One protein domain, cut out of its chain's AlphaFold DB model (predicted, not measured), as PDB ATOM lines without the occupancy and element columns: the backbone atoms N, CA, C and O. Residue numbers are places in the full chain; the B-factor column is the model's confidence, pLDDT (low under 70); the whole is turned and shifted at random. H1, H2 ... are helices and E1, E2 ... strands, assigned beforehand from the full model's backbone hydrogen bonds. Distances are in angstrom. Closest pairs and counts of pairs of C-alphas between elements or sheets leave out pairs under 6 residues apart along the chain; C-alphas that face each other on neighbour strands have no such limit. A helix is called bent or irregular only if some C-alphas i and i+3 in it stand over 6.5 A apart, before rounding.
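AT A GLANCE: This is residues 271 to 348 of the 376 residues of an uncharacterized protein of Planctomycetes bacterium (UniProt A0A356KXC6). This is a long helical hairpin, H1 and H2 side by side and running opposite ways, with a small two-stranded hairpin, E1 and E2, set across the end where H1 begins. The helices make the long axis of the model, the link of residues 314 to 318 turns the chain back at the far end, and the tip of the strand hairpin near Lys 281 points away from the helices. The printed part has 78 residues, with two named strands and two named helices in the order E1, E2, H1, H2; the sheet has the order E1, E2 and is antiparallel. The class is mostly helix, with 52 residues in helices and 8 in strands. The whole is loose, with a radius of gyration of the C-alphas of 16.3 A, and elongated, with spans of 45 by 27 by 17 A.

HOW THE PARTS SIT: The first element is E1, residues 273 to 276, and its neighbour in the sheet is E2, residues 286 to 289. The two strands are antiparallel, with 152 degrees between their N-to-C directions, and form a hairpin. The C-alphas of Arg 273 and Glu 289 face each other at 4.3 A, and those of Phe 276 and His 286 at 5.1 A. Across the pair, N 274 and O 288 are 2.8 A apart and N 286 and O 276 are 2.9 A apart, both within hydrogen-bond range. E2 is joined by a tight link, with 0 residues between them, to H1, residues 290 to 313. The closest C-alphas of E1 and H1 are those of Arg 273 and Val 290, 5.2 A apart. H1 is followed after a tight link of 5 residues by H2, residues 319 to 346. H1 and H2 touch, with 15 pairs of C-alphas within 8 A, and form a helical hairpin. Their closest C-alphas are those of Ala 304 and Val 329, 6.1 A apart. Their lines stand at a shallow tilt of 19 degrees, opposite ways, and their centres are 10.1 A apart. H2 is apart from both E1 and E2. In H1 every O i to N i+4 pair is within hydrogen-bond range; in H2, 22 of 24 are.

IN THESE COORDINATES: E1, residues 273 to 276, begins at C-alpha 273 at (137.662, 76.399, 97.208) and is 9.7 A long from first to last C-alpha. After the link of residues 277 to 285, E2 covers residues 286 to 289 and is 10.1 A long. H1 follows directly, residues 290 to 313, from C-alpha 290 at (142.659, 77.992, 97.346) over 34.4 A. H2, residues 319 to 346, is the longest helix by residues, with 28, and measures 40.6 A; its last C-alpha, 346, is at (137.089, 86.152, 102.794). H2 is neither bent nor irregular, but only just: C-alphas 325 and 328 are 6.1 A apart.

THE WHOLE: The two C-alphas farthest apart are those of Asn 316 and Val 348, 48.6 A. The C-alphas of the first and last printed residues, Val 271 and Val 348, are 7.9 A apart. The printed part has no cut and no long link; the link from E1 to E2, with 9 residues, is short. The mean pLDDT of the printed part is 84.5, and the residues under 70 are residue 271 and residues 347 to 348.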
ATOM      1  N   VAL A 271     138.863  77.934 104.038       67.94
ATOM      2  CA  VAL A 271     138.253  77.927 102.706       67.94
ATOM      3  C   VAL A 271     139.096  77.065 101.777       67.94
ATOM      4  O   VAL A 271     140.212  77.432 101.423       67.94
ATOM      5  N   GLN A 272     138.545  75.930 101.351       76.19
ATOM      6  CA  GLN A 272     139.245  75.018 100.442       76.19
ATOM      7  C   GLN A 272     139.103  75.434  98.975       76.19
ATOM      8  O   GLN A 272     139.977  75.134  98.160       76.19
ATOM      9  N   ARG A 273     138.012  76.124  98.609       83.38
ATOM     10  CA  ARG A 273     137.662  76.399  97.208       83.38
ATOM     11  C   ARG A 273     137.038  77.775  97.009       83.38
ATOM     12  O   ARG A 273     136.242  78.233  97.821       83.38
ATOM     13  N   LEU A 274     137.394  78.412  95.900       81.38
ATOM     14  CA  LEU A 274     136.870  79.697  95.448       81.38
ATOM     15  C   LEU A 274     136.101  79.502  94.148       81.38
ATOM     16  O   LEU A 274     136.591  78.850  93.226       81.38
ATOM     17  N   ILE A 275     134.920  80.106  94.058       85.44
ATOM     18  CA  ILE A 275     134.111  80.103  92.840       85.44
ATOM     19  C   ILE A 275     134.300  81.448  92.145       85.44
ATOM     20  O   ILE A 275     133.819  82.482  92.607       85.44
ATOM     21  N   PHE A 276     134.995  81.437  91.013       79.94
ATOM     22  CA  PHE A 276     135.105  82.597  90.142       79.94
ATOM     23  C   PHE A 276     133.863  82.672  89.263       79.94
ATOM     24  O   PHE A 276     133.639  81.795  88.428       79.94
ATOM     25  N   GLN A 277     133.067  83.726  89.438       85.44
ATOM     26  CA  GLN A 277     131.896  83.997  88.611       85.44
ATOM     27  C   GLN A 277     132.218  85.131  87.624       85.44
ATOM     28  O   GLN A 277     132.337  86.290  88.038       85.44
ATOM     29  N   PRO A 278     132.411  84.833  86.327       81.81
ATOM     30  CA  PRO A 278     132.691  85.855  85.326       81.81
ATOM     31  C   PRO A 278     131.536  86.859  85.221       81.81
ATOM     32  O   PRO A 278     130.371  86.500  85.377       81.81
ATOM     33  N   ARG A 279     131.845  88.123  84.901       72.44
ATOM     34  CA  ARG A 279     130.807  89.137  84.621       72.44
ATOM     35  C   ARG A 279     129.989  88.812  83.368       72.44
ATOM     36  O   ARG A 279     128.836  89.225  83.270       72.44
ATOM     37  N   ASP A 280     130.592  88.111  82.412       84.75
ATOM     38  CA  ASP A 280     129.895  87.634  81.223       84.75
ATOM     39  C   ASP A 280     129.019  86.431  81.587       84.75
ATOM     40  O   ASP A 280     129.516  85.385  82.003       84.75
ATOM     41  N   LYS A 281     127.706  86.583  81.395       89.75
ATOM     42  CA  LYS A 281     126.707  85.550  81.694       89.75
ATOM     43  C   LYS A 281     126.856  84.302  80.818       89.75
ATOM     44  O   LYS A 281     126.284  83.271  81.155       89.75
ATOM     45  N   ASN A 282     127.593  84.390  79.709       89.12
ATOM     46  CA  ASN A 282     127.845  83.261  78.815       89.12
ATOM     47  C   ASN A 282     129.016  82.379  79.270       89.12
ATOM     48  O   ASN A 282     129.203  81.291  78.726       89.12
ATOM     49  N   LEU A 283     129.819  82.829  80.239       82.06
ATOM     50  CA  LEU A 283     130.941  82.060  80.764       82.06
ATOM     51  C   LEU A 283     130.516  81.311  82.030       82.06
ATOM     52  O   LEU A 283     129.923  81.882  82.946       82.06
ATOM     53  N   ALA A 284     130.838  80.019  82.086       87.75
ATOM     54  CA  ALA A 284     130.567  79.196  83.257       87.75
ATOM     55  C   ALA A 284     131.426  79.640  84.450       87.75
ATOM     56  O   ALA A 284     132.582  80.041  84.289       87.75
ATOM     57  N   ALA A 285     130.862  79.530  85.655       88.94
ATOM     58  CA  ALA A 285     131.628  79.705  86.878       88.94
ATOM     59  C   ALA A 285     132.736  78.642  86.960       88.94
ATOM     60  O   ALA A 285     132.530  77.488  86.579       88.94
ATOM     61  N   HIS A 286     133.908  79.037  87.452       89.19
ATOM     62  CA  HIS A 286     135.054  78.148  87.594       89.19
ATOM     63  C   HIS A 286     135.449  78.031  89.062       89.19
ATOM     64  O   HIS A 286     135.730  79.032  89.720       89.19
ATOM     65  N   GLU A 287     135.460  76.805  89.570       89.50
ATOM     66  CA  GLU A 287     135.878  76.494  90.933       89.50
ATOM     67  C   GLU A 287     137.382  76.209  90.955       89.50
ATOM     68  O   GLU A 287     137.893  75.432  90.144       89.50
ATOM     69  N   VAL A 288     138.104  76.858  91.863       89.00
ATOM     70  CA  VAL A 288     139.556  76.720  92.006       89.00
ATOM     71  C   VAL A 288     139.886  76.489  93.471       89.00
ATOM     72  O   VAL A 288     139.436  77.231  94.339       89.00
ATOM     73  N   GLU A 289     140.704  75.478  93.745       89.12
ATOM     74  CA  GLU A 289     141.218  75.230  95.092       89.12
ATOM     75  C   GLU A 289     142.127  76.377  95.550       89.12
ATOM     76  O   GLU A 289     142.988  76.845  94.793       89.12
ATOM     77  N   VAL A 290     141.940  76.832  96.791       85.69
ATOM     78  CA  VAL A 290     142.659  77.992  97.346       85.69
ATOM     79  C   VAL A 290     144.165  77.762  97.323       85.69
ATOM     80  O   VAL A 290     144.904  78.635  96.873       85.69
ATOM     81  N   ASP A 291     144.623  76.566  97.685       84.56
ATOM     82  CA  ASP A 291     146.048  76.224  97.676       84.56
ATOM     83  C   ASP A 291     146.651  76.298  96.270       84.56
ATOM     84  O   ASP A 291     147.758  76.810  96.070       84.56
ATOM     85  N   VAL A 292     145.905  75.841  95.260       89.88
ATOM     86  CA  VAL A 292     146.324  75.914  93.855       89.88
ATOM     87  C   VAL A 292     146.402  77.370  93.399       89.88
ATOM     88  O   VAL A 292     147.346  77.742  92.692       89.88
ATOM     89  N   LEU A 293     145.440  78.201  93.802       87.69
ATOM     90  CA  LEU A 293     145.438  79.627  93.496       87.69
ATOM     91  C   LEU A 293     146.615  80.345  94.165       87.69
ATOM     92  O   LEU A 293     147.364  81.034  93.476       87.69
ATOM     93  N   LEU A 294     146.822  80.152  95.469       86.62
ATOM     94  CA  LEU A 294     147.917  80.769  96.219       86.62
ATOM     95  C   LEU A 294     149.275  80.355  95.652       86.62
ATOM     96  O   LEU A 294     150.125  81.209  95.407       86.62
ATOM     97  N   LYS A 295     149.454  79.073  95.317       88.88
ATOM     98  CA  LYS A 295     150.671  78.588  94.653       88.88
ATOM     99  C   LYS A 295     150.908  79.274  93.304       88.88
ATOM    100  O   LYS A 295     152.049  79.609  92.976       88.88
ATOM    101  N   LYS A 296     149.851  79.508  92.517       90.56
ATOM    102  CA  LYS A 296     149.942  80.257  91.251       90.56
ATOM    103  C   LYS A 296     150.282  81.730  91.483       90.56
ATOM    104  O   LYS A 296     151.151  82.238  90.781       90.56
ATOM    105  N   ILE A 297     149.654  82.389  92.460       87.12
ATOM    106  CA  ILE A 297     149.947  83.785  92.820       87.12
ATOM    107  C   ILE A 297     151.416  83.922  93.225       87.12
ATOM    108  O   ILE A 297     152.129  84.740  92.650       87.12
ATOM    109  N   THR A 298     151.905  83.072  94.132       87.62
ATOM    110  CA  THR A 298     153.308  83.080  94.574       87.62
ATOM    111  C   THR A 298     154.268  82.876  93.401       87.62
ATOM    112  O   THR A 298     155.235  83.623  93.256       87.62
ATOM    113  N   ARG A 299     153.974  81.930  92.497       91.38
ATOM    114  CA  ARG A 299     154.784  81.711  91.289       91.38
ATOM    115  C   ARG A 299     154.804  82.938  90.371       91.38
ATOM    116  O   ARG A 299     155.863  83.275  89.849       91.38
ATOM    117  N   LEU A 300     153.659  83.589  90.165       87.12
ATOM    118  CA  LEU A 300     153.569  84.787  89.326       87.12
ATOM    119  C   LEU A 300     154.305  85.976  89.945       87.12
ATOM    120  O   LEU A 300     154.986  86.694  89.217       87.12
ATOM    121  N   ARG A 301     154.244  86.152  91.271       88.50
ATOM    122  CA  ARG A 301     155.016  87.187  91.981       88.50
ATOM    123  C   ARG A 301     156.514  87.008  91.780       88.50
ATOM    124  O   ARG A 301     157.201  87.970  91.449       88.50
ATOM    125  N   GLU A 302     157.008  85.781  91.919       88.31
ATOM    126  CA  GLU A 302     158.431  85.492  91.726       88.31
ATOM    127  C   GLU A 302     158.862  85.740  90.271       88.31
ATOM    128  O   GLU A 302     159.896  86.352  90.006       88.31
ATOM    129  N   GLN A 303     158.026  85.349  89.304       86.38
ATOM    130  CA  GLN A 303     158.265  85.642  87.888       86.38
ATOM    131  C   GLN A 303     158.275  87.145  87.588       86.38
ATOM    132  O   GLN A 303     159.151  87.602  86.852       86.38
ATOM    133  N   ALA A 304     157.348  87.908  88.171       83.06
ATOM    134  CA  ALA A 304     157.298  89.359  88.039       83.06
ATOM    135  C   ALA A 304     158.561  90.013  88.618       83.06
ATOM    136  O   ALA A 304     159.185  90.825  87.941       83.06
ATOM    137  N   ARG A 305     159.001  89.591  89.811       87.81
ATOM    138  CA  ARG A 305     160.228  90.081  90.460       87.81
ATOM    139  C   ARG A 305     161.483  89.779  89.638       87.81
ATOM    140  O   ARG A 305     162.354  90.633  89.481       87.81
ATOM    141  N   MET A 306     161.572  88.581  89.061       89.69
ATOM    142  CA  MET A 306     162.663  88.234  88.144       89.69
ATOM    143  C   MET A 306     162.643  89.092  86.873       89.69
ATOM    144  O   MET A 306     163.702  89.483  86.380       89.69
ATOM    145  N   LEU A 307     161.458  89.365  86.319       85.81
ATOM    146  CA  LEU A 307     161.316  90.190  85.122       85.81
ATOM    147  C   LEU A 307     161.699  91.645  85.407       85.81
ATOM    148  O   LEU A 307     162.457  92.225  84.636       85.81
ATOM    149  N   GLU A 308     161.282  92.184  86.549       89.88
ATOM    150  CA  GLU A 308     161.690  93.497  87.049       89.88
ATOM    151  C   GLU A 308     163.216  93.605  87.170       89.88
ATOM    152  O   GLU A 308     163.831  94.518  86.620       89.88
ATOM    153  N   GLY A 309     163.856  92.611  87.797       88.69
ATOM    154  CA  GLY A 309     165.315  92.548  87.904       88.69
ATOM    155  C   GLY A 309     166.015  92.522  86.540       88.69
ATOM    156  O   GLY A 309     167.028  93.197  86.349       88.69
ATOM    157  N   LYS A 310     165.461  91.795  85.559       92.38
ATOM    158  CA  LYS A 310     165.989  91.757  84.183       92.38
ATOM    159  C   LYS A 310     165.814  93.083  83.450       92.38
ATOM    160  O   LYS A 310     166.735  93.497  82.753       92.38
ATOM    161  N   VAL A 311     164.664  93.739  83.602       90.75
ATOM    162  CA  VAL A 311     164.388  95.057  83.011       90.75
ATOM    163  C   VAL A 311     165.350  96.100  83.585       90.75
ATOM    164  O   VAL A 311     165.976  96.835  82.824       90.75
ATOM    165  N   ASN A 312     165.563  96.089  84.903       89.31
ATOM    166  CA  ASN A 312     166.450  97.030  85.594       89.31
ATOM    167  C   ASN A 312     167.936  96.775  85.305       89.31
ATOM    168  O   ASN A 312     168.731  97.711  85.242       89.31
ATOM    169  N   GLY A 313     168.327  95.511  85.125       90.00
ATOM    170  CA  GLY A 313     169.709  95.124  84.832       90.00
ATOM    171  C   GLY A 313     170.130  95.302  83.369       90.00
ATOM    172  O   GLY A 313     171.320  95.188  83.056       90.00
ATOM    173  N   ASN A 314     169.193  95.563  82.453       94.25
ATOM    174  CA  ASN A 314     169.485  95.622  81.025       94.25
ATOM    175  C   ASN A 314     170.033  96.995  80.606       94.25
ATOM    176  O   ASN A 314     169.297  97.963  80.443       94.25
ATOM    177  N   LYS A 315     171.343  97.047  80.347       96.62
ATOM    178  CA  LYS A 315     172.059  98.263  79.920       96.62
ATOM    179  C   LYS A 315     171.691  98.756  78.513       96.62
ATOM    180  O   LYS A 315     172.047  99.878  78.171       96.62
ATOM    181  N   ASN A 316     171.028  97.928  77.704       94.94
ATOM    182  CA  ASN A 316     170.667  98.262  76.324       94.94
ATOM    183  C   ASN A 316     169.281  98.913  76.205       94.94
ATOM    184  O   ASN A 316     168.929  99.373  75.122       94.94
ATOM    185  N   LEU A 317     168.490  98.935  77.281       88.81
ATOM    186  CA  LEU A 317     167.195  99.609  77.289       88.81
ATOM    187  C   LEU A 317     167.383 101.103  77.552       88.81
ATOM    188  O   LEU A 317     168.171 101.506  78.411       88.81
ATOM    189  N   SER A 318     166.647 101.937  76.814       94.19
ATOM    190  CA  SER A 318     166.571 103.354  77.154       94.19
ATOM    191  C   SER A 318     165.791 103.523  78.460       94.19
ATOM    192  O   SER A 318     164.932 102.708  78.790       94.19
ATOM    193  N   ARG A 319     166.028 104.621  79.191       86.38
ATOM    194  CA  ARG A 319     165.261 104.920  80.417       86.38
ATOM    195  C   ARG A 319     163.749 104.961  80.176       86.38
ATOM    196  O   ARG A 319     162.987 104.633  81.077       86.38
ATOM    197  N   TYR A 320     163.332 105.369  78.977       83.62
ATOM    198  CA  TYR A 320     161.925 105.413  78.594       83.62
ATOM    199  C   TYR A 320     161.349 104.003  78.418       83.62
ATOM    200  O   TYR A 320     160.294 103.704  78.969       83.62
ATOM    201  N   ASP A 321     162.077 103.113  77.739       84.12
ATOM    202  CA  ASP A 321     161.654 101.718  77.551       84.12
ATOM    203  C   ASP A 321     161.651 100.947  78.876       84.12
ATOM    204  O   ASP A 321     160.752 100.151  79.128       84.12
ATOM    205  N   THR A 322     162.626 101.211  79.755       85.56
ATOM    206  CA  THR A 322     162.652 100.656  81.114       85.56
ATOM    207  C   THR A 322     161.392 101.048  81.884       85.56
ATOM    208  O   THR A 322     160.734 100.170  82.429       85.56
ATOM    209  N   ALA A 323     161.020 102.334  81.884       80.62
ATOM    210  CA  ALA A 323     159.813 102.802  82.564       80.62
ATOM    211  C   ALA A 323     158.536 102.177  81.969       80.62
ATOM    212  O   ALA A 323     157.687 101.691  82.715       80.62
ATOM    213  N   GLY A 324     158.433 102.109  80.637       77.38
ATOM    214  CA  GLY A 324     157.289 101.493  79.956       77.38
ATOM    215  C   GLY A 324     157.149  99.987  80.208       77.38
ATOM    216  O   GLY A 324     156.041  99.463  80.179       77.38
ATOM    217  N   LEU A 325     158.251  99.282  80.484       81.44
ATOM    218  CA  LEU A 325     158.231  97.864  80.864       81.44
ATOM    219  C   LEU A 325     158.005  97.645  82.365       81.44
ATOM    220  O   LEU A 325     157.481  96.599  82.742       81.44
ATOM    221  N   GLN A 326     158.384  98.599  83.216       83.94
ATOM    222  CA  GLN A 326     158.142  98.538  84.660       83.94
ATOM    223  C   GLN A 326     156.660  98.713  85.000       83.94
ATOM    224  O   GLN A 326     156.146  97.977  85.836       83.94
ATOM    225  N   GLU A 327     155.956  99.629  84.329       82.75
ATOM    226  CA  GLU A 327     154.549  99.934  84.626       82.75
ATOM    227  C   GLU A 327     153.632  98.685  84.597       82.75
ATOM    228  O   GLU A 327     152.965  98.421  85.603       82.75
ATOM    229  N   PRO A 328     153.639  97.829  83.552       79.88
ATOM    230  CA  PRO A 328     152.857  96.591  83.551       79.88
ATOM    231  C   PRO A 328     153.241  95.606  84.663       79.88
ATOM    232  O   PRO A 328     152.389  94.863  85.149       79.88
ATOM    233  N   VAL A 329     154.516  95.576  85.067       80.38
ATOM    234  CA  VAL A 329     155.000  94.695  86.141       80.38
ATOM    235  C   VAL A 329     154.465  95.155  87.488       80.38
ATOM    236  O   VAL A 329     153.979  94.329  88.261       80.38
ATOM    237  N   THR A 330     154.490  96.461  87.745       81.19
ATOM    238  CA  THR A 330     153.917  97.057  88.953       81.19
ATOM    239  C   THR A 330     152.410  96.815  89.023       81.19
ATOM    240  O   THR A 330     151.918  96.370  90.059       81.19
ATOM    241  N   LEU A 331     151.684  97.010  87.916       81.62
ATOM    242  CA  LEU A 331     150.244  96.728  87.849       81.62
ATOM    243  C   LEU A 331     149.932  95.248  88.121       81.62
ATOM    244  O   LEU A 331     148.983  94.935  88.839       81.62
ATOM    245  N   LEU A 332     150.745  94.324  87.594       85.56
ATOM    246  CA  LEU A 332     150.603  92.895  87.876       85.56
ATOM    247  C   LEU A 332     150.832  92.585  89.362       85.56
ATOM    248  O   LEU A 332     150.054  91.838  89.950       85.56
ATOM    249  N   GLN A 333     151.883  93.139  89.973       85.06
ATOM    250  CA  GLN A 333     152.172  92.933  91.396       85.06
ATOM    251  C   GLN A 333     151.025  93.449  92.279       85.06
ATOM    252  O   GLN A 333     150.564  92.710  93.147       85.06
ATOM    253  N   GLN A 334     150.506  94.649  91.996       82.50
ATOM    254  CA  GLN A 334     149.353  95.224  92.699       82.50
ATOM    255  C   GLN A 334     148.116  94.324  92.600       82.50
ATOM    256  O   GLN A 334     147.521  93.984  93.620       82.50
ATOM    257  N   ALA A 335     147.771  93.857  91.396       81.75
ATOM    258  CA  ALA A 335     146.629  92.965  91.201       81.75
ATOM    259  C   ALA A 335     146.777  91.635  91.969       81.75
ATOM    260  O   ALA A 335     145.809  91.118  92.530       81.75
ATOM    261  N   LEU A 336     147.993  91.077  92.028       87.88
ATOM    262  CA  LEU A 336     148.273  89.860  92.795       87.88
ATOM    263  C   LEU A 336     148.145  90.090  94.310       87.88
ATOM    264  O   LEU A 336     147.629  89.216  95.007       87.88
ATOM    265  N   ASP A 337     148.576  91.247  94.816       84.25
ATOM    266  CA  ASP A 337     148.436  91.620  96.231       84.25
ATOM    267  C   ASP A 337     146.975  91.872  96.624       84.25
ATOM    268  O   ASP A 337     146.534  91.422  97.686       84.25
ATOM    269  N   GLU A 338     146.189  92.506  95.751       82.62
ATOM    270  CA  GLU A 338     144.746  92.680  95.939       82.62
ATOM    271  C   GLU A 338     144.019  91.335  96.011       82.62
ATOM    272  O   GLU A 338     143.207  91.114  96.914       82.62
ATOM    273  N   MET A 339     144.346  90.406  95.105       84.44
ATOM    274  CA  MET A 339     143.804  89.046  95.140       84.44
ATOM    275  C   MET A 339     144.141  88.346  96.457       84.44
ATOM    276  O   MET A 339     143.270  87.724  97.061       84.44
ATOM    277  N   LEU A 340     145.382  88.465  96.930       85.75
ATOM    278  CA  LEU A 340     145.828  87.825  98.165       85.75
ATOM    279  C   LEU A 340     145.131  88.434  99.391       85.75
ATOM    280  O   LEU A 340     144.645  87.699 100.250       85.75
ATOM    281  N   CYS A 341     144.971  89.760  99.428       79.62
ATOM    282  CA  CYS A 341     144.153  90.447 100.431       79.62
ATOM    283  C   CYS A 341     142.697  89.968 100.414       79.62
ATOM    284  O   CYS A 341     142.101  89.766 101.472       79.62
ATOM    285  N   HIS A 342     142.114  89.785  99.227       80.38
ATOM    286  CA  HIS A 342     140.735  89.336  99.083       80.38
ATOM    287  C   HIS A 342     140.545  87.899  99.577       80.38
ATOM    288  O   HIS A 342     139.580  87.628 100.291       80.38
ATOM    289  N   VAL A 343     141.474  86.994  99.257       83.00
ATOM    290  CA  VAL A 343     141.457  85.615  99.772       83.00
ATOM    291  C   VAL A 343     141.578  85.618 101.296       83.00
ATOM    292  O   VAL A 343     140.758  84.997 101.964       83.00
ATOM    293  N   SER A 344     142.519  86.381 101.857       78.12
ATOM    294  CA  SER A 344     142.722  86.461 103.309       78.12
ATOM    295  C   SER A 344     141.523  87.050 104.059       78.12
ATOM    296  O   SER A 344     141.191  86.576 105.140       78.12
ATOM    297  N   ARG A 345     140.848  88.066 103.500       75.62
ATOM    298  CA  ARG A 345     139.654  88.674 104.120       75.62
ATOM    299  C   ARG A 345     138.433  87.763 104.075       75.62
ATOM    300  O   ARG A 345     137.658  87.760 105.023       75.62
ATOM    301  N   ASN A 346     138.247  87.028 102.979       70.56
ATOM    302  CA  ASN A 346     137.089  86.152 102.794       70.56
ATOM    303  C   ASN A 346     137.309  84.731 103.312       70.56
ATOM    304  O   ASN A 346     136.366  83.946 103.321       70.56
ATOM    305  N   ALA A 347     138.503  84.408 103.812       66.12
ATOM    306  CA  ALA A 347     138.766  83.193 104.576       66.12
ATOM    307  C   ALA A 347     138.082  83.199 105.964       66.12
ATOM    308  O   ALA A 347     138.617  82.641 106.921       66.12
ATOM    309  N   VAL A 348     136.917  83.851 106.089       52.19
ATOM    310  CA  VAL A 348     136.131  83.952 107.318       52.19
ATOM    311  C   VAL A 348     135.882  82.544 107.836       52.19
ATOM    312  O   VAL A 348     135.293  81.706 107.160       52.19
TER     313      VAL A 348